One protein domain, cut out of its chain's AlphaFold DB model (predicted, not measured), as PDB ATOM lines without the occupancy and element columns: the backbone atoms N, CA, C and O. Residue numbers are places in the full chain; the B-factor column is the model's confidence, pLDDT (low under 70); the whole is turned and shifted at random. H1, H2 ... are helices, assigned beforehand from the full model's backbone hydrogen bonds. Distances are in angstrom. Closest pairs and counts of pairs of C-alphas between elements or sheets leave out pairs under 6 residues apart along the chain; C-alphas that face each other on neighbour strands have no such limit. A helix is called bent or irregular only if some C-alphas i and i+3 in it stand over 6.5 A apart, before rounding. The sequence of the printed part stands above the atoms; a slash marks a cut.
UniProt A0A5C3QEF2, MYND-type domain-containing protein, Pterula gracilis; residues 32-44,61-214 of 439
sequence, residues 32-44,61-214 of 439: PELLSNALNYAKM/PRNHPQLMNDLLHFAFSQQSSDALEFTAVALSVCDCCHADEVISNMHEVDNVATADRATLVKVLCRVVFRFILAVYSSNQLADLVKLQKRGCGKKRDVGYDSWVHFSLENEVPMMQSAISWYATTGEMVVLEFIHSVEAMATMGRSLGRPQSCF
ATOM      1  N   PRO A  32      -7.893 -50.442  50.018       42.56
ATOM      2  CA  PRO A  32      -6.799 -51.309  50.479       42.56
ATOM      3  C   PRO A  32      -6.630 -52.600  49.658       42.56
ATOM      4  O   PRO A  32      -5.545 -53.180  49.603       42.56
ATOM      5  N   GLU A  33      -7.706 -53.070  49.025       43.69
ATOM      6  CA  GLU A  33      -7.771 -54.372  48.353       43.69
ATOM      7  C   GLU A  33      -7.025 -54.382  47.007       43.69
ATOM      8  O   GLU A  33      -6.302 -55.332  46.699       43.69
ATOM      9  N   LEU A  34      -7.157 -53.297  46.235       49.25
ATOM     10  CA  LEU A  34      -6.540 -53.113  44.912       49.25
ATOM     11  C   LEU A  34      -5.011 -53.054  45.012       49.25
ATOM     12  O   LEU A  34      -4.288 -53.618  44.188       49.25
ATOM     13  N   LEU A  35      -4.525 -52.409  46.070       46.50
ATOM     14  CA  LEU A  35      -3.105 -52.235  46.321       46.50
ATOM     15  C   LEU A  35      -2.464 -53.515  46.856       46.50
ATOM     16  O   LEU A  35      -1.423 -53.931  46.365       46.50
ATOM     17  N   SER A  36      -3.115 -54.200  47.801       43.94
ATOM     18  CA  SER A  36      -2.625 -55.481  48.321       43.94
ATOM     19  C   SER A  36      -2.442 -56.508  47.200       43.94
ATOM     20  O   SER A  36      -1.435 -57.210  47.167       43.94
ATOM     21  N   ASN A  37      -3.350 -56.554  46.221       45.88
ATOM     22  CA  ASN A  37      -3.199 -57.420  45.052       45.88
ATOM     23  C   ASN A  37      -1.984 -57.030  44.200       45.88
ATOM     24  O   ASN A  37      -1.145 -57.889  43.939       45.88
ATOM     25  N   ALA A  38      -1.845 -55.757  43.818       46.09
ATOM     26  CA  ALA A  38      -0.696 -55.277  43.044       46.09
ATOM     27  C   ALA A  38       0.651 -55.561  43.739       46.09
ATOM     28  O   ALA A  38       1.584 -56.060  43.107       46.09
ATOM     29  N   LEU A  39       0.720 -55.344  45.055       42.28
ATOM     30  CA  LEU A  39       1.918 -55.560  45.874       42.28
ATOM     31  C   LEU A  39       2.202 -57.054  46.123       42.28
ATOM     32  O   LEU A  39       3.357 -57.470  46.182       42.28
ATOM     33  N   ASN A  40       1.172 -57.899  46.227       44.41
ATOM     34  CA  ASN A  40       1.344 -59.353  46.300       44.41
ATOM     35  C   ASN A  40       1.845 -59.938  44.970       44.41
ATOM     36  O   ASN A  40       2.621 -60.892  44.988       44.41
ATOM     37  N   TYR A  41       1.463 -59.357  43.827       47.31
ATOM     38  CA  TYR A  41       1.993 -59.753  42.518       47.31
ATOM     39  C   TYR A  41       3.458 -59.356  42.332       47.31
ATOM     40  O   TYR A  41       4.238 -60.160  41.826       47.31
ATOM     41  N   ALA A  42       3.850 -58.177  42.813       39.09
ATOM     42  CA  ALA A  42       5.243 -57.735  42.844       39.09
ATOM     43  C   ALA A  42       6.157 -58.735  43.592       39.09
ATOM     44  O   ALA A  42       7.270 -59.027  43.165       39.09
ATOM     45  N   LYS A  43       5.649 -59.361  44.661       38.66
ATOM     46  CA  LYS A  43       6.368 -60.383  45.449       38.66
ATOM     47  C   LYS A  43       6.482 -61.761  44.772       38.66
ATOM     48  O   LYS A  43       7.199 -62.616  45.284       38.66
ATOM     49  N   MET A  44       5.779 -62.012  43.662       35.59
ATOM     50  CA  MET A  44       5.803 -63.297  42.939       35.59
ATOM     51  C   MET A  44       6.853 -63.367  41.817       35.59
ATOM     52  O   MET A  44       6.997 -64.420  41.191       35.59
ATOM     53  N   PRO A  61       4.696 -58.308  33.250       51.50
ATOM     54  CA  PRO A  61       3.848 -59.363  32.730       51.50
ATOM     55  C   PRO A  61       2.611 -58.720  32.091       51.50
ATOM     56  O   PRO A  61       1.591 -58.511  32.741       51.50
ATOM     57  N   ARG A  62       2.676 -58.430  30.782       52.41
ATOM     58  CA  ARG A  62       1.612 -57.802  29.973       52.41
ATOM     59  C   ARG A  62       0.316 -58.625  30.011       52.41
ATOM     60  O   ARG A  62      -0.739 -58.189  29.569       52.41
ATOM     61  N   ASN A  63       0.422 -59.826  30.576       59.56
ATOM     62  CA  ASN A  63      -0.584 -60.846  30.760       59.56
ATOM     63  C   ASN A  63      -1.060 -60.973  32.218       59.56
ATOM     64  O   ASN A  63      -1.433 -62.082  32.605       59.56
ATOM     65  N   HIS A  64      -1.056 -59.901  33.022       75.25
ATOM     66  CA  HIS A  64      -1.675 -59.920  34.352       75.25
ATOM     67  C   HIS A  64      -3.020 -59.176  34.384       75.25
ATOM     68  O   HIS A  64      -3.130 -58.071  34.913       75.25
ATOM     69  N   PRO A  65      -4.082 -59.763  33.814       79.06
ATOM     70  CA  PRO A  65      -5.281 -59.004  33.501       79.06
ATOM     71  C   PRO A  65      -6.063 -58.600  34.774       79.06
ATOM     72  O   PRO A  65      -6.602 -57.503  34.834       79.06
ATOM     73  N   GLN A  66      -5.972 -59.356  35.881       79.69
ATOM     74  CA  GLN A  66      -6.538 -58.911  37.170       79.69
ATOM     75  C   GLN A  66      -5.917 -57.603  37.685       79.69
ATOM     76  O   GLN A  66      -6.647 -56.726  38.129       79.69
ATOM     77  N   LEU A  67      -4.590 -57.455  37.586       82.19
ATOM     78  CA  LEU A  67      -3.909 -56.228  38.010       82.19
ATOM     79  C   LEU A  67      -4.395 -55.046  37.171       82.19
ATOM     80  O   LEU A  67      -4.611 -53.957  37.694       82.19
ATOM     81  N   MET A  68      -4.614 -55.269  35.875       83.88
ATOM     82  CA  MET A  68      -5.120 -54.205  35.025       83.88
ATOM     83  C   MET A  68      -6.558 -53.827  35.321       83.88
ATOM     84  O   MET A  68      -6.858 -52.639  35.375       83.88
ATOM     85  N   ASN A  69      -7.436 -54.799  35.546       85.38
ATOM     86  CA  ASN A  69      -8.789 -54.503  36.000       85.38
ATOM     87  C   ASN A  69      -8.776 -53.674  37.287       85.38
ATOM     88  O   ASN A  69      -9.512 -52.694  37.391       85.38
ATOM     89  N   ASP A  70      -7.905 -54.038  38.224       84.50
ATOM     90  CA  ASP A  70      -7.748 -53.349  39.497       84.50
ATOM     91  C   ASP A  70      -7.272 -51.896  39.279       84.50
ATOM     92  O   ASP A  70      -7.902 -50.956  39.766       84.50
ATOM     93  N   LEU A  71      -6.239 -51.679  38.460       87.50
ATOM     94  CA  LEU A  71      -5.737 -50.342  38.116       87.50
ATOM     95  C   LEU A  71      -6.774 -49.476  37.393       87.50
ATOM     96  O   LEU A  71      -6.889 -48.286  37.674       87.50
ATOM     97  N   LEU A  72      -7.552 -50.052  36.478       89.88
ATOM     98  CA  LEU A  72      -8.615 -49.330  35.776       89.88
ATOM     99  C   LEU A  72      -9.763 -48.969  36.705       89.88
ATOM    100  O   LEU A  72     -10.289 -47.863  36.631       89.88
ATOM    101  N   HIS A  73     -10.160 -49.887  37.587       88.38
ATOM    102  CA  HIS A  73     -11.145 -49.574  38.610       88.38
ATOM    103  C   HIS A  73     -10.623 -48.487  39.535       88.38
ATOM    104  O   HIS A  73     -11.357 -47.549  39.805       88.38
ATOM    105  N   PHE A  74      -9.368 -48.545  39.963       88.38
ATOM    106  CA  PHE A  74      -8.769 -47.475  40.747       88.38
ATOM    107  C   PHE A  74      -8.815 -46.127  40.009       88.38
ATOM    108  O   PHE A  74      -9.331 -45.148  40.541       88.38
ATOM    109  N   ALA A  75      -8.348 -46.089  38.759       91.00
ATOM    110  CA  ALA A  75      -8.256 -44.861  37.975       91.00
ATOM    111  C   ALA A  75      -9.624 -44.280  37.589       91.00
ATOM    112  O   ALA A  75      -9.763 -43.060  37.495       91.00
ATOM    113  N   PHE A  76     -10.624 -45.128  37.328       91.62
ATOM    114  CA  PHE A  76     -11.879 -44.729  36.679       91.62
ATOM    115  C   PHE A  76     -13.144 -44.984  37.500       91.62
ATOM    116  O   PHE A  76     -14.226 -44.552  37.096       91.62
ATOM    117  N   SER A  77     -13.048 -45.647  38.655       83.44
ATOM    118  CA  SER A  77     -14.128 -45.575  39.642       83.44
ATOM    119  C   SER A  77     -14.173 -44.169  40.232       83.44
ATOM    120  O   SER A  77     -13.150 -43.498  40.359       83.44
ATOM    121  N   GLN A  78     -15.372 -43.697  40.569       71.56
ATOM    122  CA  GLN A  78     -15.551 -42.422  41.260       71.56
ATOM    123  C   GLN A  78     -15.016 -42.552  42.691       71.56
ATOM    124  O   GLN A  78     -15.778 -42.792  43.625       71.56
ATOM    125  N   GLN A  79     -13.700 -42.453  42.859       66.31
ATOM    126  CA  GLN A  79     -13.075 -42.445  44.174       66.31
ATOM    127  C   GLN A  79     -13.128 -41.036  44.764       66.31
ATOM    128  O   GLN A  79     -12.980 -40.037  44.059       66.31
ATOM    129  N   SER A  80     -13.355 -40.949  46.073       67.62
ATOM    130  CA  SER A  80     -13.200 -39.690  46.798       67.62
ATOM    131  C   SER A  80     -11.716 -39.312  46.889       67.62
ATOM    132  O   SER A  80     -10.839 -40.174  46.862       67.62
ATOM    133  N   SER A  81     -11.417 -38.020  47.047       61.81
ATOM    134  CA  SER A  81     -10.036 -37.549  47.263       61.81
ATOM    135  C   SER A  81      -9.357 -38.234  48.461       61.81
ATOM    136  O   SER A  81      -8.156 -38.489  48.425       61.81
ATOM    137  N   ASP A  82     -10.132 -38.584  49.490       63.31
ATOM    138  CA  ASP A  82      -9.641 -39.240  50.708       63.31
ATOM    139  C   ASP A  82      -9.192 -40.691  50.450       63.31
ATOM    140  O   ASP A  82      -8.229 -41.173  51.043       63.31
ATOM    141  N   ALA A  83      -9.843 -41.388  49.514       65.62
ATOM    142  CA  ALA A  83      -9.456 -42.741  49.110       65.62
ATOM    143  C   ALA A  83      -8.096 -42.767  48.384       65.62
ATOM    144  O   ALA A  83      -7.295 -43.688  48.577       65.62
ATOM    145  N   LEU A  84      -7.809 -41.729  47.591       63.62
ATOM    146  CA  LEU A  84      -6.532 -41.582  46.888       63.62
ATOM    147  C   LEU A  84      -5.369 -41.348  47.859       63.62
ATOM    148  O   LEU A  84      -4.293 -41.907  47.669       63.62
ATOM    149  N   GLU A  85      -5.598 -40.569  48.916       63.84
ATOM    150  CA  GLU A  85      -4.602 -40.283  49.953       63.84
ATOM    151  C   GLU A  85      -4.174 -41.552  50.693       63.84
ATOM    152  O   GLU A  85      -2.981 -41.846  50.777       63.84
ATOM    153  N   PHE A  86      -5.143 -42.344  51.157       65.44
ATOM    154  CA  PHE A  86      -4.860 -43.606  51.840       65.44
ATOM    155  C   PHE A  86      -4.034 -44.557  50.961       65.44
ATOM    156  O   PHE A  86      -3.105 -45.216  51.427       65.44
ATOM    157  N   THR A  87      -4.340 -44.586  49.664       64.88
ATOM    158  CA  THR A  87      -3.641 -45.427  48.687       64.88
ATOM    159  C   THR A  87      -2.203 -44.962  48.457       64.88
ATOM    160  O   THR A  87      -1.287 -45.781  48.421       64.88
ATOM    161  N   ALA A  88      -1.988 -43.651  48.334       62.53
ATOM    162  CA  ALA A  88      -0.665 -43.079  48.105       62.53
ATOM    163  C   ALA A  88       0.280 -43.311  49.299       62.53
ATOM    164  O   ALA A  88       1.444 -43.653  49.103       62.53
ATOM    165  N   VAL A  89      -0.236 -43.207  50.529       64.19
ATOM    166  CA  VAL A  89       0.517 -43.535  51.751       64.19
ATOM    167  C   VAL A  89       0.819 -45.033  51.833       64.19
ATOM    168  O   VAL A  89       1.924 -45.421  52.189       64.19
ATOM    169  N   ALA A  90      -0.119 -45.907  51.466       64.12
ATOM    170  CA  ALA A  90       0.131 -47.347  51.493       64.12
ATOM    171  C   ALA A  90       1.216 -47.794  50.488       64.12
ATOM    172  O   ALA A  90       1.933 -48.756  50.756       64.12
ATOM    173  N   LEU A  91       1.375 -47.092  49.358       57.91
ATOM    174  CA  LEU A  91       2.457 -47.356  48.398       57.91
ATOM    175  C   LEU A  91       3.831 -46.916  48.904       57.91
ATOM    176  O   LEU A  91       4.826 -47.560  48.583       57.91
ATOM    177  N   SER A  92       3.896 -45.850  49.703       58.81
ATOM    178  CA  SER A  92       5.169 -45.329  50.206       58.81
ATOM    179  C   SER A  92       5.805 -46.183  51.299       58.81
ATOM    180  O   SER A  92       6.983 -46.011  51.597       58.81
ATOM    181  N   VAL A  93       5.039 -47.117  51.871       62.12
ATOM    182  CA  VAL A  93       5.462 -48.005  52.963       62.12
ATOM    183  C   VAL A  93       5.470 -49.481  52.514       62.12
ATOM    184  O   VAL A  93       5.339 -50.377  53.343       62.12
ATOM    185  N   CYS A  94       5.587 -49.794  51.212       64.19
ATOM    186  CA  CYS A  94       5.698 -51.207  50.806       64.19
ATOM    187  C   CYS A  94       7.093 -51.785  51.083       64.19
ATOM    188  O   CYS A  94       8.090 -51.266  50.594       64.19
ATOM    189  N   ASP A  95       7.133 -52.978  51.682       62.88
ATOM    190  CA  ASP A  95       8.320 -53.848  51.756       62.88
ATOM    191  C   ASP A  95       8.570 -54.637  50.446       62.88
ATOM    192  O   ASP A  95       8.820 -55.849  50.451       62.88
ATOM    193  N   CYS A  96       8.372 -54.007  49.293       71.81
ATOM    194  CA  CYS A  96       8.482 -54.650  47.986       71.81
ATOM    195  C   CYS A  96       9.967 -54.852  47.616       71.81
ATOM    196  O   CYS A  96      10.826 -54.079  48.019       71.81
ATOM    197  N   CYS A  97      10.313 -55.895  46.851       61.12
ATOM    198  CA  CYS A  97      11.695 -56.079  46.390       61.12
ATOM    199  C   CYS A  97      11.979 -55.143  45.201       61.12
ATOM    200  O   CYS A  97      11.444 -55.359  44.118       61.12
ATOM    201  N   HIS A  98      12.847 -54.143  45.382       63.44
ATOM    202  CA  HIS A  98      13.216 -53.158  44.347       63.44
ATOM    203  C   HIS A  98      14.184 -53.703  43.276       63.44
ATOM    204  O   HIS A  98      14.702 -52.946  42.465       63.44
ATOM    205  N   ALA A  99      14.474 -55.008  43.269       61.28
ATOM    206  CA  ALA A  99      15.374 -55.601  42.277       61.28
ATOM    207  C   ALA A  99      14.760 -55.659  40.864       61.28
ATOM    208  O   ALA A  99      15.494 -55.784  39.886       61.28
ATOM    209  N   ASP A 100      13.431 -55.599  40.757       60.62
ATOM    210  CA  ASP A 100      12.721 -55.500  39.482       60.62
ATOM    211  C   ASP A 100      12.539 -54.024  39.100       60.62
ATOM    212  O   ASP A 100      12.031 -53.243  39.901       60.62
ATOM    213  N   GLU A 101      12.932 -53.644  37.881       52.91
ATOM    214  CA  GLU A 101      12.900 -52.258  37.381       52.91
ATOM    215  C   GLU A 101      11.491 -51.652  37.426       52.91
ATOM    216  O   GLU A 101      11.322 -50.470  37.684       52.91
ATOM    217  N   VAL A 102      10.449 -52.456  37.238       53.88
ATOM    218  CA  VAL A 102       9.057 -52.000  37.259       53.88
ATOM    219  C   VAL A 102       8.623 -51.712  38.686       53.88
ATOM    220  O   VAL A 102       8.025 -50.671  38.945       53.88
ATOM    221  N   ILE A 103       8.918 -52.631  39.609       55.28
ATOM    222  CA  ILE A 103       8.645 -52.440  41.036       55.28
ATOM    223  C   ILE A 103       9.452 -51.242  41.534       55.28
ATOM    224  O   ILE A 103       8.893 -50.364  42.182       55.28
ATOM    225  N   SER A 104      10.723 -51.150  41.147       61.59
ATOM    226  CA  SER A 104      11.573 -49.997  41.412       61.59
ATOM    227  C   SER A 104      10.954 -48.719  40.857       61.59
ATOM    228  O   SER A 104      10.836 -47.774  41.607       61.59
ATOM    229  N   ASN A 105      10.430 -48.686  39.629       56.62
ATOM    230  CA  ASN A 105       9.761 -47.509  39.052       56.62
ATOM    231  C   ASN A 105       8.434 -47.154  39.749       56.62
ATOM    232  O   ASN A 105       8.033 -45.991  39.775       56.62
ATOM    233  N   MET A 106       7.728 -48.137  40.321       57.25
ATOM    234  CA  MET A 106       6.579 -47.880  41.206       57.25
ATOM    235  C   MET A 106       7.020 -47.309  42.560       57.25
ATOM    236  O   MET A 106       6.225 -46.648  43.227       57.25
ATOM    237  N   HIS A 107       8.277 -47.553  42.932       60.56
ATOM    238  CA  HIS A 107       8.908 -47.152  44.178       60.56
ATOM    239  C   HIS A 107       9.964 -46.047  44.056       60.56
ATOM    240  O   HIS A 107      10.408 -45.575  45.096       60.56
ATOM    241  N   GLU A 108      10.263 -45.526  42.858       60.16
ATOM    242  CA  GLU A 108      11.123 -44.354  42.566       60.16
ATOM    243  C   GLU A 108      10.532 -43.042  43.128       60.16
ATOM    244  O   GLU A 108      10.820 -41.917  42.725       60.16
ATOM    245  N   VAL A 109       9.673 -43.198  44.121       56.44
ATOM    246  CA  VAL A 109       9.184 -42.233  45.071       56.44
ATOM    247  C   VAL A 109      10.002 -42.296  46.364       56.44
ATOM    248  O   VAL A 109       9.483 -42.077  47.456       56.44
ATOM    249  N   ASP A 110      11.309 -42.540  46.254       48.25
ATOM    250  CA  ASP A 110      12.241 -42.705  47.381       48.25
ATOM    251  C   ASP A 110      12.325 -41.480  48.325       48.25
ATOM    252  O   ASP A 110      12.903 -41.560  49.406       48.25
ATOM    253  N   ASN A 111      11.679 -40.356  47.989       53.28
ATOM    254  CA  ASN A 111      11.565 -39.160  48.841       53.28
ATOM    255  C   ASN A 111      10.164 -38.927  49.441       53.28
ATOM    256  O   ASN A 111       9.850 -37.828  49.900       53.28
ATOM    257  N   VAL A 112       9.290 -39.935  49.441       55.88
ATOM    258  CA  VAL A 112       7.887 -39.741  49.835       55.88
ATOM    259  C   VAL A 112       7.635 -39.664  51.324       55.88
ATOM    260  O   VAL A 112       6.659 -39.031  51.722       55.88
ATOM    261  N   ALA A 113       8.499 -40.236  52.159       58.50
ATOM    262  CA  ALA A 113       8.292 -40.211  53.607       58.50
ATOM    263  C   ALA A 113       8.106 -38.778  54.161       58.50
ATOM    264  O   ALA A 113       7.487 -38.597  55.208       58.50
ATOM    265  N   THR A 114       8.590 -37.761  53.435       65.44
ATOM    266  CA  THR A 114       8.408 -36.335  53.741       65.44
ATOM    267  C   THR A 114       7.648 -35.550  52.669       65.44
ATOM    268  O   THR A 114       7.498 -34.336  52.808       65.44
ATOM    269  N   ALA A 115       7.215 -36.188  51.581       72.88
ATOM    270  CA  ALA A 115       6.522 -35.499  50.501       72.88
ATOM    271  C   ALA A 115       5.128 -35.062  50.959       72.88
ATOM    272  O   ALA A 115       4.419 -35.789  51.657       72.88
ATOM    273  N   ASP A 116       4.722 -33.862  50.552       84.44
ATOM    274  CA  ASP A 116       3.371 -33.404  50.827       84.44
ATOM    275  C   ASP A 116       2.327 -34.255  50.079       84.44
ATOM    276  O   ASP A 116       2.600 -34.938  49.084       84.44
ATOM    277  N   ARG A 117       1.086 -34.203  50.571       79.12
ATOM    278  CA  ARG A 117      -0.060 -34.928  50.000       79.12
ATOM    279  C   ARG A 117      -0.200 -34.700  48.491       79.12
ATOM    280  O   ARG A 117      -0.555 -35.622  47.759       79.12
ATOM    281  N   ALA A 118       0.053 -33.481  48.023       85.12
ATOM    282  CA  ALA A 118      -0.100 -33.128  46.616       85.12
ATOM    283  C   ALA A 118       0.924 -33.857  45.734       85.12
ATOM    284  O   ALA A 118       0.568 -34.380  44.678       85.12
ATOM    285  N   THR A 119       2.173 -33.940  46.186       85.44
ATOM    286  CA  THR A 119       3.256 -34.646  45.493       85.44
ATOM    287  C   THR A 119       2.962 -36.139  45.398       85.44
ATOM    288  O   THR A 119       3.089 -36.734  44.330       85.44
ATOM    289  N   LEU A 120       2.468 -36.729  46.485       81.62
ATOM    290  CA  LEU A 120       2.070 -38.133  46.537       81.62
ATOM    291  C   LEU A 120       1.012 -38.506  45.491       81.62
ATOM    292  O   LEU A 120       1.164 -39.480  44.753       81.62
ATOM    293  N   VAL A 121      -0.048 -37.701  45.392       84.31
ATOM    294  CA  VAL A 121      -1.131 -37.929  44.425       84.31
ATOM    295  C   VAL A 121      -0.631 -37.764  42.984       84.31
ATOM    296  O   VAL A 121      -1.052 -38.526  42.112       84.31
ATOM    297  N   LYS A 122       0.293 -36.829  42.722       88.50
ATOM    298  CA  LYS A 122       0.919 -36.654  41.398       88.50
ATOM    299  C   LYS A 122       1.714 -37.880  40.966       88.50
ATOM    300  O   LYS A 122       1.535 -38.356  39.848       88.50
ATOM    301  N   VAL A 123       2.543 -38.429  41.852       84.44
ATOM    302  CA  VAL A 123       3.319 -39.635  41.532       84.44
ATOM    303  C   VAL A 123       2.382 -40.814  41.290       84.44
ATOM    304  O   VAL A 123       2.511 -41.490  40.270       84.44
ATOM    305  N   LEU A 124       1.398 -41.026  42.166       85.88
ATOM    306  CA  LEU A 124       0.427 -42.107  41.995       85.88
ATOM    307  C   LEU A 124      -0.307 -42.005  40.652       85.88
ATOM    308  O   LEU A 124      -0.402 -42.989  39.918       85.88
ATOM    309  N   CYS A 125      -0.767 -40.801  40.310       90.19
ATOM    310  CA  CYS A 125      -1.359 -40.499  39.012       90.19
ATOM    311  C   CYS A 125      -0.418 -40.902  37.871       90.19
ATOM    312  O   CYS A 125      -0.800 -41.671  36.987       90.19
ATOM    313  N   ARG A 126       0.840 -40.454  37.926       90.56
ATOM    314  CA  ARG A 126       1.835 -40.741  36.892       90.56
ATOM    315  C   ARG A 126       2.069 -42.231  36.706       90.56
ATOM    316  O   ARG A 126       2.034 -42.706  35.573       90.56
ATOM    317  N   VAL A 127       2.266 -42.967  37.796       86.56
ATOM    318  CA  VAL A 127       2.482 -44.417  37.760       86.56
ATOM    319  C   VAL A 127       1.269 -45.107  37.139       86.56
ATOM    320  O   VAL A 127       1.404 -45.799  36.132       86.56
ATOM    321  N   VAL A 128       0.069 -44.865  37.672       90.06
ATOM    322  CA  VAL A 128      -1.163 -45.528  37.218       90.06
ATOM    323  C   VAL A 128      -1.425 -45.268  35.737       90.06
ATOM    324  O   VAL A 128      -1.649 -46.213  34.978       90.06
ATOM    325  N   PHE A 129      -1.351 -44.014  35.290       93.31
ATOM    326  CA  PHE A 129      -1.627 -43.682  33.894       93.31
ATOM    327  C   PHE A 129      -0.533 -44.157  32.939       93.31
ATOM    328  O   PHE A 129      -0.872 -44.578  31.834       93.31
ATOM    329  N   ARG A 130       0.746 -44.198  33.346       88.44
ATOM    330  CA  ARG A 130       1.799 -44.833  32.533       88.44
ATOM    331  C   ARG A 130       1.550 -46.324  32.352       88.44
ATOM    332  O   ARG A 130       1.674 -46.818  31.235       88.44
ATOM    333  N   PHE A 131       1.142 -47.029  33.406       85.75
ATOM    334  CA  PHE A 131       0.769 -48.442  33.301       85.75
ATOM    335  C   PHE A 131      -0.408 -48.651  32.352       85.75
ATOM    336  O   PHE A 131      -0.352 -49.503  31.464       85.75
ATOM    337  N   ILE A 132      -1.462 -47.850  32.511       89.69
ATOM    338  CA  ILE A 132      -2.640 -47.908  31.644       89.69
ATOM    339  C   ILE A 132      -2.230 -47.645  30.188       89.69
ATOM    340  O   ILE A 132      -2.574 -48.442  29.321       89.69
ATOM    341  N   LEU A 133      -1.444 -46.597  29.917       88.38
ATOM    342  CA  LEU A 133      -0.938 -46.248  28.583       88.38
ATOM    343  C   LEU A 133      -0.048 -47.327  27.962       88.38
ATOM    344  O   LEU A 133      -0.191 -47.638  26.780       88.38
ATOM    345  N   ALA A 134       0.856 -47.925  28.739       83.44
ATOM    346  CA  ALA A 134       1.726 -48.997  28.261       83.44
ATOM    347  C   ALA A 134       0.910 -50.203  27.772       83.44
ATOM    348  O   ALA A 134       1.239 -50.822  26.762       83.44
ATOM    349  N   VAL A 135      -0.204 -50.503  28.443       78.81
ATOM    350  CA  VAL A 135      -1.143 -51.537  27.997       78.81
ATOM    351  C   VAL A 135      -1.947 -51.062  26.782       78.81
ATOM    352  O   VAL A 135      -2.105 -51.812  25.815       78.81
ATOM    353  N   TYR A 136      -2.391 -49.805  26.795       80.25
ATOM    354  CA  TYR A 136      -3.249 -49.202  25.771       80.25
ATOM    355  C   TYR A 136      -2.570 -48.998  24.409       80.25
ATOM    356  O   TYR A 136      -3.223 -49.119  23.380       80.25
ATOM    357  N   SER A 137      -1.263 -48.719  24.395       72.44
ATOM    358  CA  SER A 137      -0.459 -48.441  23.191       72.44
ATOM    359  C   SER A 137      -0.170 -49.674  22.324       72.44
ATOM    360  O   SER A 137       0.289 -49.551  21.187       72.44
ATOM    361  N   SER A 138      -0.460 -50.874  22.825       59.62
ATOM    362  CA  SER A 138      -0.327 -52.116  22.063       59.62
ATOM    363  C   SER A 138      -1.601 -52.409  21.252       59.62
ATOM    364  O   SER A 138      -2.658 -51.868  21.552       59.62
ATOM    365  N   ASN A 139      -1.532 -53.276  20.230       61.09
ATOM    366  CA  ASN A 139      -2.622 -53.687  19.308       61.09
ATOM    367  C   ASN A 139      -3.909 -54.264  19.967       61.09
ATOM    368  O   ASN A 139      -4.728 -54.919  19.316       61.09
ATOM    369  N   GLN A 140      -4.115 -54.028  21.258       71.62
ATOM    370  CA  GLN A 140      -5.167 -54.561  22.095       71.62
ATOM    371  C   GLN A 140      -6.552 -54.025  21.776       71.62
ATOM    372  O   GLN A 140      -7.500 -54.721  22.099       71.62
ATOM    373  N   LEU A 141      -6.744 -52.891  21.089       71.88
ATOM    374  CA  LEU A 141      -8.110 -52.476  20.731       71.88
ATOM    375  C   LEU A 141      -8.808 -53.527  19.857       71.88
ATOM    376  O   LEU A 141      -9.969 -53.867  20.087       71.88
ATOM    377  N   ALA A 142      -8.090 -54.090  18.882       79.00
ATOM    378  CA  ALA A 142      -8.625 -55.155  18.044       79.00
ATOM    379  C   ALA A 142      -8.977 -56.398  18.876       79.00
ATOM    380  O   ALA A 142      -9.976 -57.066  18.600       79.00
ATOM    381  N   ASP A 143      -8.187 -56.698  19.905       81.50
ATOM    382  CA  ASP A 143      -8.408 -57.846  20.779       81.50
ATOM    383  C   ASP A 143      -9.509 -57.594  21.817       81.50
ATOM    384  O   ASP A 143     -10.341 -58.473  22.022       81.50
ATOM    385  N   LEU A 144      -9.628 -56.383  22.362       78.19
ATOM    386  CA  LEU A 144     -10.727 -55.941  23.223       78.19
ATOM    387  C   LEU A 144     -12.063 -55.979  22.473       78.19
ATOM    388  O   LEU A 144     -13.055 -56.474  23.003       78.19
ATOM    389  N   VAL A 145     -12.092 -55.558  21.204       80.44
ATOM    390  CA  VAL A 145     -13.288 -55.685  20.354       80.44
ATOM    391  C   VAL A 145     -13.630 -57.158  20.097       80.44
ATOM    392  O   VAL A 145     -14.807 -57.532  20.105       80.44
ATOM    393  N   LYS A 146     -12.631 -58.027  19.881       84.19
ATOM    394  CA  LYS A 146     -12.863 -59.478  19.758       84.19
ATOM    395  C   LYS A 146     -13.389 -60.075  21.066       84.19
ATOM    396  O   LYS A 146     -14.275 -60.925  21.000       84.19
ATOM    397  N   LEU A 147     -12.870 -59.646  22.217       81.44
ATOM    398  CA  LEU A 147     -13.315 -60.072  23.545       81.44
ATOM    399  C   LEU A 147     -14.770 -59.659  23.788       81.44
ATOM    400  O   LEU A 147     -15.595 -60.517  24.100       81.44
ATOM    401  N   GLN A 148     -15.119 -58.402  23.501       83.12
ATOM    402  CA  GLN A 148     -16.493 -57.907  23.609       83.12
ATOM    403  C   GLN A 148     -17.470 -58.737  22.761       83.12
ATOM    404  O   GLN A 148     -18.528 -59.140  23.241       83.12
ATOM    405  N   LYS A 149     -17.117 -59.041  21.503       84.19
ATOM    406  CA  LYS A 149     -17.982 -59.816  20.593       84.19
ATOM    407  C   LYS A 149     -18.167 -61.275  21.011       84.19
ATOM    408  O   LYS A 149     -19.207 -61.857  20.721       84.19
ATOM    409  N   ARG A 150     -17.154 -61.886  21.631       81.31
ATOM    410  CA  ARG A 150     -17.203 -63.292  22.068       81.31
ATOM    411  C   ARG A 150     -17.998 -63.479  23.362       81.31
ATOM    412  O   ARG A 150     -18.426 -64.599  23.631       81.31
ATOM    413  N   GLY A 151     -18.203 -62.403  24.126       73.81
ATOM    414  CA  GLY A 151     -18.643 -62.476  25.515       73.81
ATOM    415  C   GLY A 151     -17.525 -63.027  26.409       73.81
ATOM    416  O   GLY A 151     -16.708 -63.839  25.971       73.81
ATOM    417  N   CYS A 152     -17.474 -62.591  27.668       64.19
ATOM    418  CA  CYS A 152     -16.394 -62.889  28.620       64.19
ATOM    419  C   CYS A 152     -16.459 -64.332  29.168       64.19
ATOM    420  O   CYS A 152     -16.568 -64.570  30.369       64.19
ATOM    421  N   GLY A 153     -16.470 -65.328  28.279       63.19
ATOM    422  CA  GLY A 153     -16.735 -66.725  28.627       63.19
ATOM    423  C   GLY A 153     -15.532 -67.488  29.185       63.19
ATOM    424  O   GLY A 153     -15.714 -68.509  29.849       63.19
ATOM    425  N   LYS A 154     -14.295 -67.039  28.930       75.69
ATOM    426  CA  LYS A 154     -13.088 -67.709  29.444       75.69
ATOM    427  C   LYS A 154     -12.556 -66.975  30.670       75.69
ATOM    428  O   LYS A 154     -12.513 -65.755  30.696       75.69
ATOM    429  N   LYS A 155     -12.034 -67.718  31.655       67.38
ATOM    430  CA  LYS A 155     -11.417 -67.150  32.876       67.38
ATOM    431  C   LYS A 155     -10.313 -66.117  32.601       67.38
ATOM    432  O   LYS A 155     -10.097 -65.242  33.423       67.38
ATOM    433  N   ARG A 156      -9.614 -66.228  31.465       63.09
ATOM    434  CA  ARG A 156      -8.587 -65.260  31.045       63.09
ATOM    435  C   ARG A 156      -9.190 -63.944  30.546       63.09
ATOM    436  O   ARG A 156      -8.560 -62.906  30.694       63.09
ATOM    437  N   ASP A 157     -10.397 -64.005  29.997       68.56
ATOM    438  CA  ASP A 157     -11.110 -62.863  29.425       68.56
ATOM    439  C   ASP A 157     -11.706 -61.987  30.539       68.56
ATOM    440  O   ASP A 157     -11.721 -60.771  30.395       68.56
ATOM    441  N   VAL A 158     -12.061 -62.590  31.688       68.69
ATOM    442  CA  VAL A 158     -12.539 -61.887  32.901       68.69
ATOM    443  C   VAL A 158     -11.574 -60.786  33.336       68.69
ATOM    444  O   VAL A 158     -11.978 -59.722  33.797       68.69
ATOM    445  N   GLY A 159     -10.272 -61.009  33.155       69.69
ATOM    446  CA  GLY A 159      -9.264 -60.024  33.516       69.69
ATOM    447  C   GLY A 159      -9.227 -58.783  32.602       69.69
ATOM    448  O   GLY A 159      -8.439 -57.886  32.853       69.69
ATOM    449  N   TYR A 160     -10.030 -58.713  31.541       80.25
ATOM    450  CA  TYR A 160     -10.171 -57.513  30.708       80.25
ATOM    451  C   TYR A 160     -11.598 -56.950  30.742       80.25
ATOM    452  O   TYR A 160     -11.932 -56.062  29.957       80.25
ATOM    453  N   ASP A 161     -12.444 -57.435  31.655       82.88
ATOM    454  CA  ASP A 161     -13.822 -56.963  31.803       82.88
ATOM    455  C   ASP A 161     -13.874 -55.465  32.096       82.88
ATOM    456  O   ASP A 161     -14.661 -54.747  31.481       82.88
ATOM    457  N   SER A 162     -13.001 -54.960  32.973       86.31
ATOM    458  CA  SER A 162     -12.955 -53.534  33.299       86.31
ATOM    459  C   SER A 162     -12.478 -52.715  32.102       86.31
ATOM    460  O   SER A 162     -12.998 -51.630  31.856       86.31
ATOM    461  N   TRP A 163     -11.550 -53.250  31.305       87.12
ATOM    462  CA  TRP A 163     -11.126 -52.625  30.051       87.12
ATOM    463  C   TRP A 163     -12.291 -52.482  29.077       87.12
ATOM    464  O   TRP A 163     -12.555 -51.383  28.593       87.12
ATOM    465  N   VAL A 164     -13.019 -53.571  28.813       86.06
ATOM    466  CA  VAL A 164     -14.208 -53.544  27.948       86.06
ATOM    467  C   VAL A 164     -15.251 -52.580  28.514       86.06
ATOM    468  O   VAL A 164     -15.786 -51.749  27.781       86.06
ATOM    469  N   HIS A 165     -15.481 -52.622  29.823       87.19
ATOM    470  CA  HIS A 165     -16.442 -51.764  30.492       87.19
ATOM    471  C   HIS A 165     -16.107 -50.277  30.334       87.19
ATOM    472  O   HIS A 165     -16.939 -49.518  29.851       87.19
ATOM    473  N   PHE A 166     -14.898 -49.843  30.693       88.06
ATOM    474  CA  PHE A 166     -14.528 -48.425  30.660       88.06
ATOM    475  C   PHE A 166     -14.228 -47.916  29.247       88.06
ATOM    476  O   PHE A 166     -14.587 -46.791  28.916       88.06
ATOM    477  N   SER A 167     -13.616 -48.736  28.386       84.88
ATOM    478  CA  SER A 167     -13.222 -48.299  27.038       84.88
ATOM    479  C   SER A 167     -14.301 -48.480  25.980       84.88
ATOM    480  O   SER A 167     -14.271 -47.777  24.976       84.88
ATOM    481  N   LEU A 168     -15.227 -49.431  26.147       83.62
ATOM    482  CA  LEU A 168     -16.243 -49.722  25.132       83.62
ATOM    483  C   LEU A 168     -17.662 -49.441  25.629       83.62
ATOM    484  O   LEU A 168     -18.488 -49.003  24.833       83.62
ATOM    485  N   GLU A 169     -17.987 -49.674  26.896       85.56
ATOM    486  CA  GLU A 169     -19.368 -49.517  27.380       85.56
ATOM    487  C   GLU A 169     -19.618 -48.156  28.042       85.56
ATOM    488  O   GLU A 169     -20.685 -47.573  27.867       85.56
ATOM    489  N   ASN A 170     -18.629 -47.637  28.773       85.88
ATOM    490  CA  ASN A 170     -18.741 -46.476  29.655       85.88
ATOM    491  C   ASN A 170     -17.558 -45.517  29.476       85.88
ATOM    492  O   ASN A 170     -16.867 -45.152  30.427       85.88
ATOM    493  N   GLU A 171     -17.373 -45.061  28.238       86.25
ATOM    494  CA  GLU A 171     -16.317 -44.108  27.875       86.25
ATOM    495  C   GLU A 171     -16.441 -42.780  28.640       86.25
ATOM    496  O   GLU A 171     -15.440 -42.168  29.001       86.25
ATOM    497  N   VAL A 172     -17.671 -42.320  28.908       86.62
ATOM    498  CA  VAL A 172     -17.912 -41.016  29.546       86.62
ATOM    499  C   VAL A 172     -17.369 -40.970  30.986       86.62
ATOM    500  O   VAL A 172     -16.573 -40.071  31.258       86.62
ATOM    501  N   PRO A 173     -17.706 -41.912  31.894       86.31
ATOM    502  CA  PRO A 173     -17.099 -41.968  33.228       86.31
ATOM    503  C   PRO A 173     -15.570 -42.058  33.221       86.31
ATOM    504  O   PRO A 173     -14.920 -41.379  34.011       86.31
ATOM    505  N   MET A 174     -14.993 -42.845  32.307       91.06
ATOM    506  CA  MET A 174     -13.540 -42.969  32.168       91.06
ATOM    507  C   MET A 174     -12.898 -41.615  31.840       91.06
ATOM    508  O   MET A 174     -11.965 -41.184  32.517       91.06
ATOM    509  N   MET A 175     -13.443 -40.911  30.845       90.44
ATOM    510  CA  MET A 175     -12.956 -39.591  30.437       90.44
ATOM    511  C   MET A 175     -13.150 -38.540  31.530       90.44
ATOM    512  O   MET A 175     -12.248 -37.750  31.781       90.44
ATOM    513  N   GLN A 176     -14.298 -38.539  32.211       88.25
ATOM    514  CA  GLN A 176     -14.547 -37.637  33.338       88.25
ATOM    515  C   GLN A 176     -13.552 -37.866  34.475       88.25
ATOM    516  O   GLN A 176     -13.027 -36.899  35.025       88.25
ATOM    517  N   SER A 177     -13.254 -39.127  34.794       91.19
ATOM    518  CA  SER A 177     -12.260 -39.454  35.812       91.19
ATOM    519  C   SER A 177     -10.860 -39.006  35.390       91.19
ATOM    520  O   SER A 177     -10.181 -38.336  36.161       91.19
ATOM    521  N   ALA A 178     -10.447 -39.265  34.144       91.81
ATOM    522  CA  ALA A 178      -9.163 -38.787  33.628       91.81
ATOM    523  C   ALA A 178      -9.055 -37.250  33.682       91.81
ATOM    524  O   ALA A 178      -8.065 -36.714  34.167       91.81
ATOM    525  N   ILE A 179     -10.100 -36.518  33.288       88.81
ATOM    526  CA  ILE A 179     -10.128 -35.051  33.411       88.81
ATOM    527  C   ILE A 179     -10.002 -34.622  34.878       88.81
ATOM    528  O   ILE A 179      -9.266 -33.684  35.172       88.81
ATOM    529  N   SER A 180     -10.680 -35.312  35.798       88.38
ATOM    530  CA  SER A 180     -10.579 -35.044  37.235       88.38
ATOM    531  C   SER A 180      -9.155 -35.268  37.756       88.38
ATOM    532  O   SER A 180      -8.639 -34.437  38.508       88.38
ATOM    533  N   TRP A 181      -8.492 -36.347  37.330       92.56
ATOM    534  CA  TRP A 181      -7.089 -36.618  37.645       92.56
ATOM    535  C   TRP A 181      -6.171 -35.509  37.137       92.56
ATOM    536  O   TRP A 181      -5.362 -34.996  37.909       92.56
ATOM    537  N   TYR A 182      -6.330 -35.082  35.883       93.06
ATOM    538  CA  TYR A 182      -5.533 -33.989  35.325       93.06
ATOM    539  C   TYR A 182      -5.789 -32.665  36.051       93.06
ATOM    540  O   TYR A 182      -4.844 -31.997  36.451       93.06
ATOM    541  N   ALA A 183      -7.050 -32.308  36.303       87.19
ATOM    542  CA  ALA A 183      -7.397 -31.087  37.028       87.19
ATOM    543  C   ALA A 183      -6.817 -31.063  38.453       87.19
ATOM    544  O   ALA A 183      -6.464 -30.001  38.958       87.19
ATOM    545  N   THR A 184      -6.705 -32.232  39.089       86.75
ATOM    546  CA  THR A 184      -6.166 -32.370  40.449       86.75
ATOM    547  C   THR A 184      -4.637 -32.365  40.472       86.75
ATOM    548  O   THR A 184      -4.036 -31.809  41.386       86.75
ATOM    549  N   THR A 185      -3.995 -33.005  39.492       91.44
ATOM    550  CA  THR A 185      -2.552 -33.297  39.536       91.44
ATOM    551  C   THR A 185      -1.711 -32.453  38.588       91.44
ATOM    552  O   THR A 185      -0.540 -32.223  38.868       91.44
ATOM    553  N   GLY A 186      -2.283 -31.975  37.482       91.56
ATOM    554  CA  GLY A 186      -1.557 -31.306  36.402       91.56
ATOM    555  C   GLY A 186      -0.609 -32.223  35.621       91.56
ATOM    556  O   GLY A 186       0.219 -31.729  34.865       91.56
ATOM    557  N   GLU A 187      -0.689 -33.545  35.803       94.06
ATOM    558  CA  GLU A 187       0.255 -34.494  35.203       94.06
ATOM    559  C   GLU A 187      -0.037 -34.740  33.711       94.06
ATOM    560  O   GLU A 187      -1.122 -35.187  33.332       94.06
ATOM    561  N   MET A 188       0.967 -34.511  32.856       92.00
ATOM    562  CA  MET A 188       0.851 -34.589  31.388       92.00
ATOM    563  C   MET A 188       0.494 -35.980  30.858       92.00
ATOM    564  O   MET A 188      -0.231 -36.100  29.873       92.00
ATOM    565  N   VAL A 189       0.922 -37.037  31.545       92.62
ATOM    566  CA  VAL A 189       0.585 -38.433  31.211       92.62
ATOM    567  C   VAL A 189      -0.927 -38.688  31.145       92.62
ATOM    568  O   VAL A 189      -1.398 -39.541  30.395       92.62
ATOM    569  N   VAL A 190      -1.729 -37.917  31.883       94.31
ATOM    570  CA  VAL A 190      -3.191 -38.014  31.818       94.31
ATOM    571  C   VAL A 190      -3.718 -37.443  30.501       94.31
ATOM    572  O   VAL A 190      -4.639 -38.006  29.908       94.31
ATOM    573  N   LEU A 191      -3.118 -36.357  30.002       92.81
ATOM    574  CA  LEU A 191      -3.440 -35.803  28.686       92.81
ATOM    575  C   LEU A 191      -2.995 -36.742  27.564       92.81
ATOM    576  O   LEU A 191      -3.756 -36.943  26.619       92.81
ATOM    577  N   GLU A 192      -1.822 -37.369  27.688       91.88
ATOM    578  CA  GLU A 192      -1.357 -38.408  26.759       91.88
ATOM    579  C   GLU A 192      -2.349 -39.578  26.690       91.88
ATOM    580  O   GLU A 192      -2.710 -40.041  25.601       91.88
ATOM    581  N   PHE A 193      -2.852 -40.021  27.847       93.38
ATOM    582  CA  PHE A 193      -3.907 -41.028  27.924       93.38
ATOM    583  C   PHE A 193      -5.174 -40.575  27.206       93.38
ATOM    584  O   PHE A 193      -5.672 -41.294  26.341       93.38
ATOM    585  N   ILE A 194      -5.677 -39.378  27.505       92.25
ATOM    586  CA  ILE A 194      -6.894 -38.863  26.871       92.25
ATOM    587  C   ILE A 194      -6.726 -38.772  25.347       92.25
ATOM    588  O   ILE A 194      -7.605 -39.219  24.605       92.25
ATOM    589  N   HIS A 195      -5.595 -38.253  24.873       89.00
ATOM    590  CA  HIS A 195      -5.307 -38.162  23.446       89.00
ATOM    591  C   HIS A 195      -5.276 -39.548  22.788       89.00
ATOM    592  O   HIS A 195      -5.864 -39.756  21.724       89.00
ATOM    593  N   SER A 196      -4.673 -40.529  23.463       88.88
ATOM    594  CA  SER A 196      -4.647 -41.920  23.005       88.88
ATOM    595  C   SER A 196      -6.058 -42.508  22.901       88.88
ATOM    596  O   SER A 196      -6.392 -43.145  21.899       88.88
ATOM    597  N   VAL A 197      -6.926 -42.259  23.889       87.31
ATOM    598  CA  VAL A 197      -8.334 -42.697  23.861       87.31
ATOM    599  C   VAL A 197      -9.079 -42.052  22.690       87.31
ATOM    600  O   VAL A 197      -9.828 -42.731  21.987       87.31
ATOM    601  N   GLU A 198      -8.861 -40.763  22.427       86.19
ATOM    602  CA  GLU A 198      -9.497 -40.054  21.314       86.19
ATOM    603  C   GLU A 198      -9.051 -40.579  19.942       86.19
ATOM    604  O   GLU A 198      -9.890 -40.807  19.057       86.19
ATOM    605  N   ALA A 199      -7.752 -40.829  19.769       85.44
ATOM    606  CA  ALA A 199      -7.214 -41.453  18.565       85.44
ATOM    607  C   ALA A 199      -7.874 -42.821  18.321       85.44
ATOM    608  O   ALA A 199      -8.317 -43.128  17.209       85.44
ATOM    609  N   MET A 200      -8.050 -43.616  19.377       78.50
ATOM    610  CA  MET A 200      -8.693 -44.926  19.286       78.50
ATOM    611  C   MET A 200     -10.194 -44.861  19.026       78.50
ATOM    612  O   MET A 200     -10.704 -45.611  18.191       78.50
ATOM    613  N   ALA A 201     -10.910 -43.929  19.654       81.31
ATOM    614  CA  ALA A 201     -12.313 -43.680  19.346       81.31
ATOM    615  C   ALA A 201     -12.481 -43.280  17.871       81.31
ATOM    616  O   ALA A 201     -13.417 -43.721  17.199       81.31
ATOM    617  N   THR A 202     -11.539 -42.501  17.335       82.31
ATOM    618  CA  THR A 202     -11.496 -42.120  15.920       82.31
ATOM    619  C   THR A 202     -11.291 -43.324  15.001       82.31
ATOM    620  O   THR A 202     -12.041 -43.479  14.035       82.31
ATOM    621  N   MET A 203     -10.370 -44.230  15.339       78.44
ATOM    622  CA  MET A 203     -10.186 -45.493  14.613       78.44
ATOM    623  C   MET A 203     -11.433 -46.387  14.691       78.44
ATOM    624  O   MET A 203     -11.858 -46.948  13.682       78.44
ATOM    625  N   GLY A 204     -12.089 -46.461  15.850       73.69
ATOM    626  CA  GLY A 204     -13.327 -47.220  16.043       73.69
ATOM    627  C   GLY A 204     -14.495 -46.727  15.179       73.69
ATOM    628  O   GLY A 204     -15.313 -47.536  14.740       73.69
ATOM    629  N   ARG A 205     -14.553 -45.426  14.853       77.31
ATOM    630  CA  ARG A 205     -15.558 -44.879  13.916       77.31
ATOM    631  C   ARG A 205     -15.410 -45.459  12.514       77.31
ATOM    632  O   ARG A 205     -16.418 -45.743  11.872       77.31
ATOM    633  N   SER A 206     -14.177 -45.697  12.066       75.50
ATOM    634  CA  SER A 206     -13.920 -46.319  10.759       75.50
ATOM    635  C   SER A 206     -14.477 -47.750  10.675       75.50
ATOM    636  O   SER A 206     -14.814 -48.230   9.597       75.50
ATOM    637  N   LEU A 207     -14.661 -48.397  11.831       71.69
ATOM    638  CA  LEU A 207     -15.243 -49.730  11.978       71.69
ATOM    639  C   LEU A 207     -16.778 -49.716  12.145       71.69
ATOM    640  O   LEU A 207     -17.360 -50.741  12.499       71.69
ATOM    641  N   GLY A 208     -17.446 -48.582  11.890       78.56
ATOM    642  CA  GLY A 208     -18.911 -48.486  11.848       78.56
ATOM    643  C   GLY A 208     -19.595 -48.273  13.202       78.56
ATOM    644  O   GLY A 208     -20.774 -48.592  13.354       78.56
ATOM    645  N   ARG A 209     -18.877 -47.756  14.206       69.38
ATOM    646  CA  ARG A 209     -19.443 -47.489  15.536       69.38
ATOM    647  C   ARG A 209     -20.249 -46.172  15.539       69.38
ATOM    648  O   ARG A 209     -19.734 -45.164  15.052       69.38
ATOM    649  N   PRO A 210     -21.488 -46.146  16.070       62.91
ATOM    650  CA  PRO A 210     -22.288 -44.922  16.140       62.91
ATOM    651  C   PRO A 210     -21.610 -43.859  17.016       62.91
ATOM    652  O   PRO A 210     -20.945 -44.190  17.997       62.91
ATOM    653  N   GLN A 211     -21.778 -42.580  16.658       59.75
ATOM    654  CA  GLN A 211     -21.243 -41.449  17.424       59.75
ATOM    655  C   GLN A 211     -21.813 -41.463  18.853       59.75
ATOM    656  O   GLN A 211     -23.014 -41.290  19.047       59.75
ATOM    657  N   SER A 212     -20.953 -41.684  19.848       60.53
ATOM    658  CA  SER A 212     -21.299 -41.596  21.269       60.53
ATOM    659  C   SER A 212     -21.148 -40.153  21.782       60.53
ATOM    660  O   SER A 212     -20.519 -39.301  21.147       60.53
ATOM    661  N   CYS A 213     -21.681 -39.880  22.983       57.03
ATOM    662  CA  CYS A 213     -21.493 -38.628  23.739       57.03
ATOM    663  C   CYS A 213     -20.014 -38.240  23.961       57.03
ATOM    664  O   CYS A 213     -19.725 -37.121  24.387       57.03
ATOM    665  N   PHE A 214     -19.088 -39.146  23.641       61.66
ATOM    666  CA  PHE A 214     -17.645 -38.967  23.653       61.66
ATOM    667  C   PHE A 214     -17.174 -37.729  22.889       61.66
ATOM    668  O   PHE A 214     -16.279 -37.044  23.365       61.66
TER     669      PHE A 214
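This is residues 32 to 44 and 61 to 214 of the 439 residues of the protein "MYND-type domain-containing protein" of Pterula gracilis (UniProt A0A5C3QEF2). The long helix H5 and the hairpin of H8 and H9 form an up-and-down bundle of three, each helix running against the one before it; H2 packs on H5 and H8, with H7 beside it. H1, H3 and short H4 lie toward one end of the long axis, H6 toward the other. The printed part has 167 residues with nine named helices, H1 to H9 in chain order, and no named strand: all helix. It is compact, with a radius of gyration of the C-alphas of 16.3 A and spans of 51, 35 and 25 A.

H5, residues 117 to 136, runs 28.3 A from C-alpha 117 at (-0.060, -34.928, 50.000). H8 is residues 171 to 185, 21.0 A; H9, residues 188 to 206, 28.0 A, ends at C-alpha 206 at (-13.920, -46.319, 10.759). The others are H1, residues 32 to 42; H2, 65 to 76; H3, 81 to 92; H4, 101 to 107; H6, 140 to 150; and H7, 158 to 169, irregular, with C-alphas 159 and 162 7.5 A apart.

Closest C-alphas are quoted. H5 touches residues 189 to 196 of H9 at a shallow tilt of 29 degrees (Leu 133 and Phe 193, 6.0 A). H2 touches H7 at Pro 65 and Gly 159, 4.1 A, and residues 128 to 132 of H5 at Leu 71 and Val 128, 6.7 A. Residues 87 to 91 of H3 touch H1 at Thr 87 and Pro 32, 6.9 A. H4 is close to H5 but not clearly touching. H6 touches residues 160 to 164 of H7, about perpendicular at 81 degrees. Every O i to N i+4 pair is within hydrogen-bond range except in H7, 6 of 8, and H9, 14 of 15.

Residues 45 to 60 are cut out; C-alphas 44 and 61 are 11.1 A apart. No link printed whole is long. Mean pLDDT of the printed part is 74.0, with 66 residues under 70, among them 32 to 44 and 97 to 114.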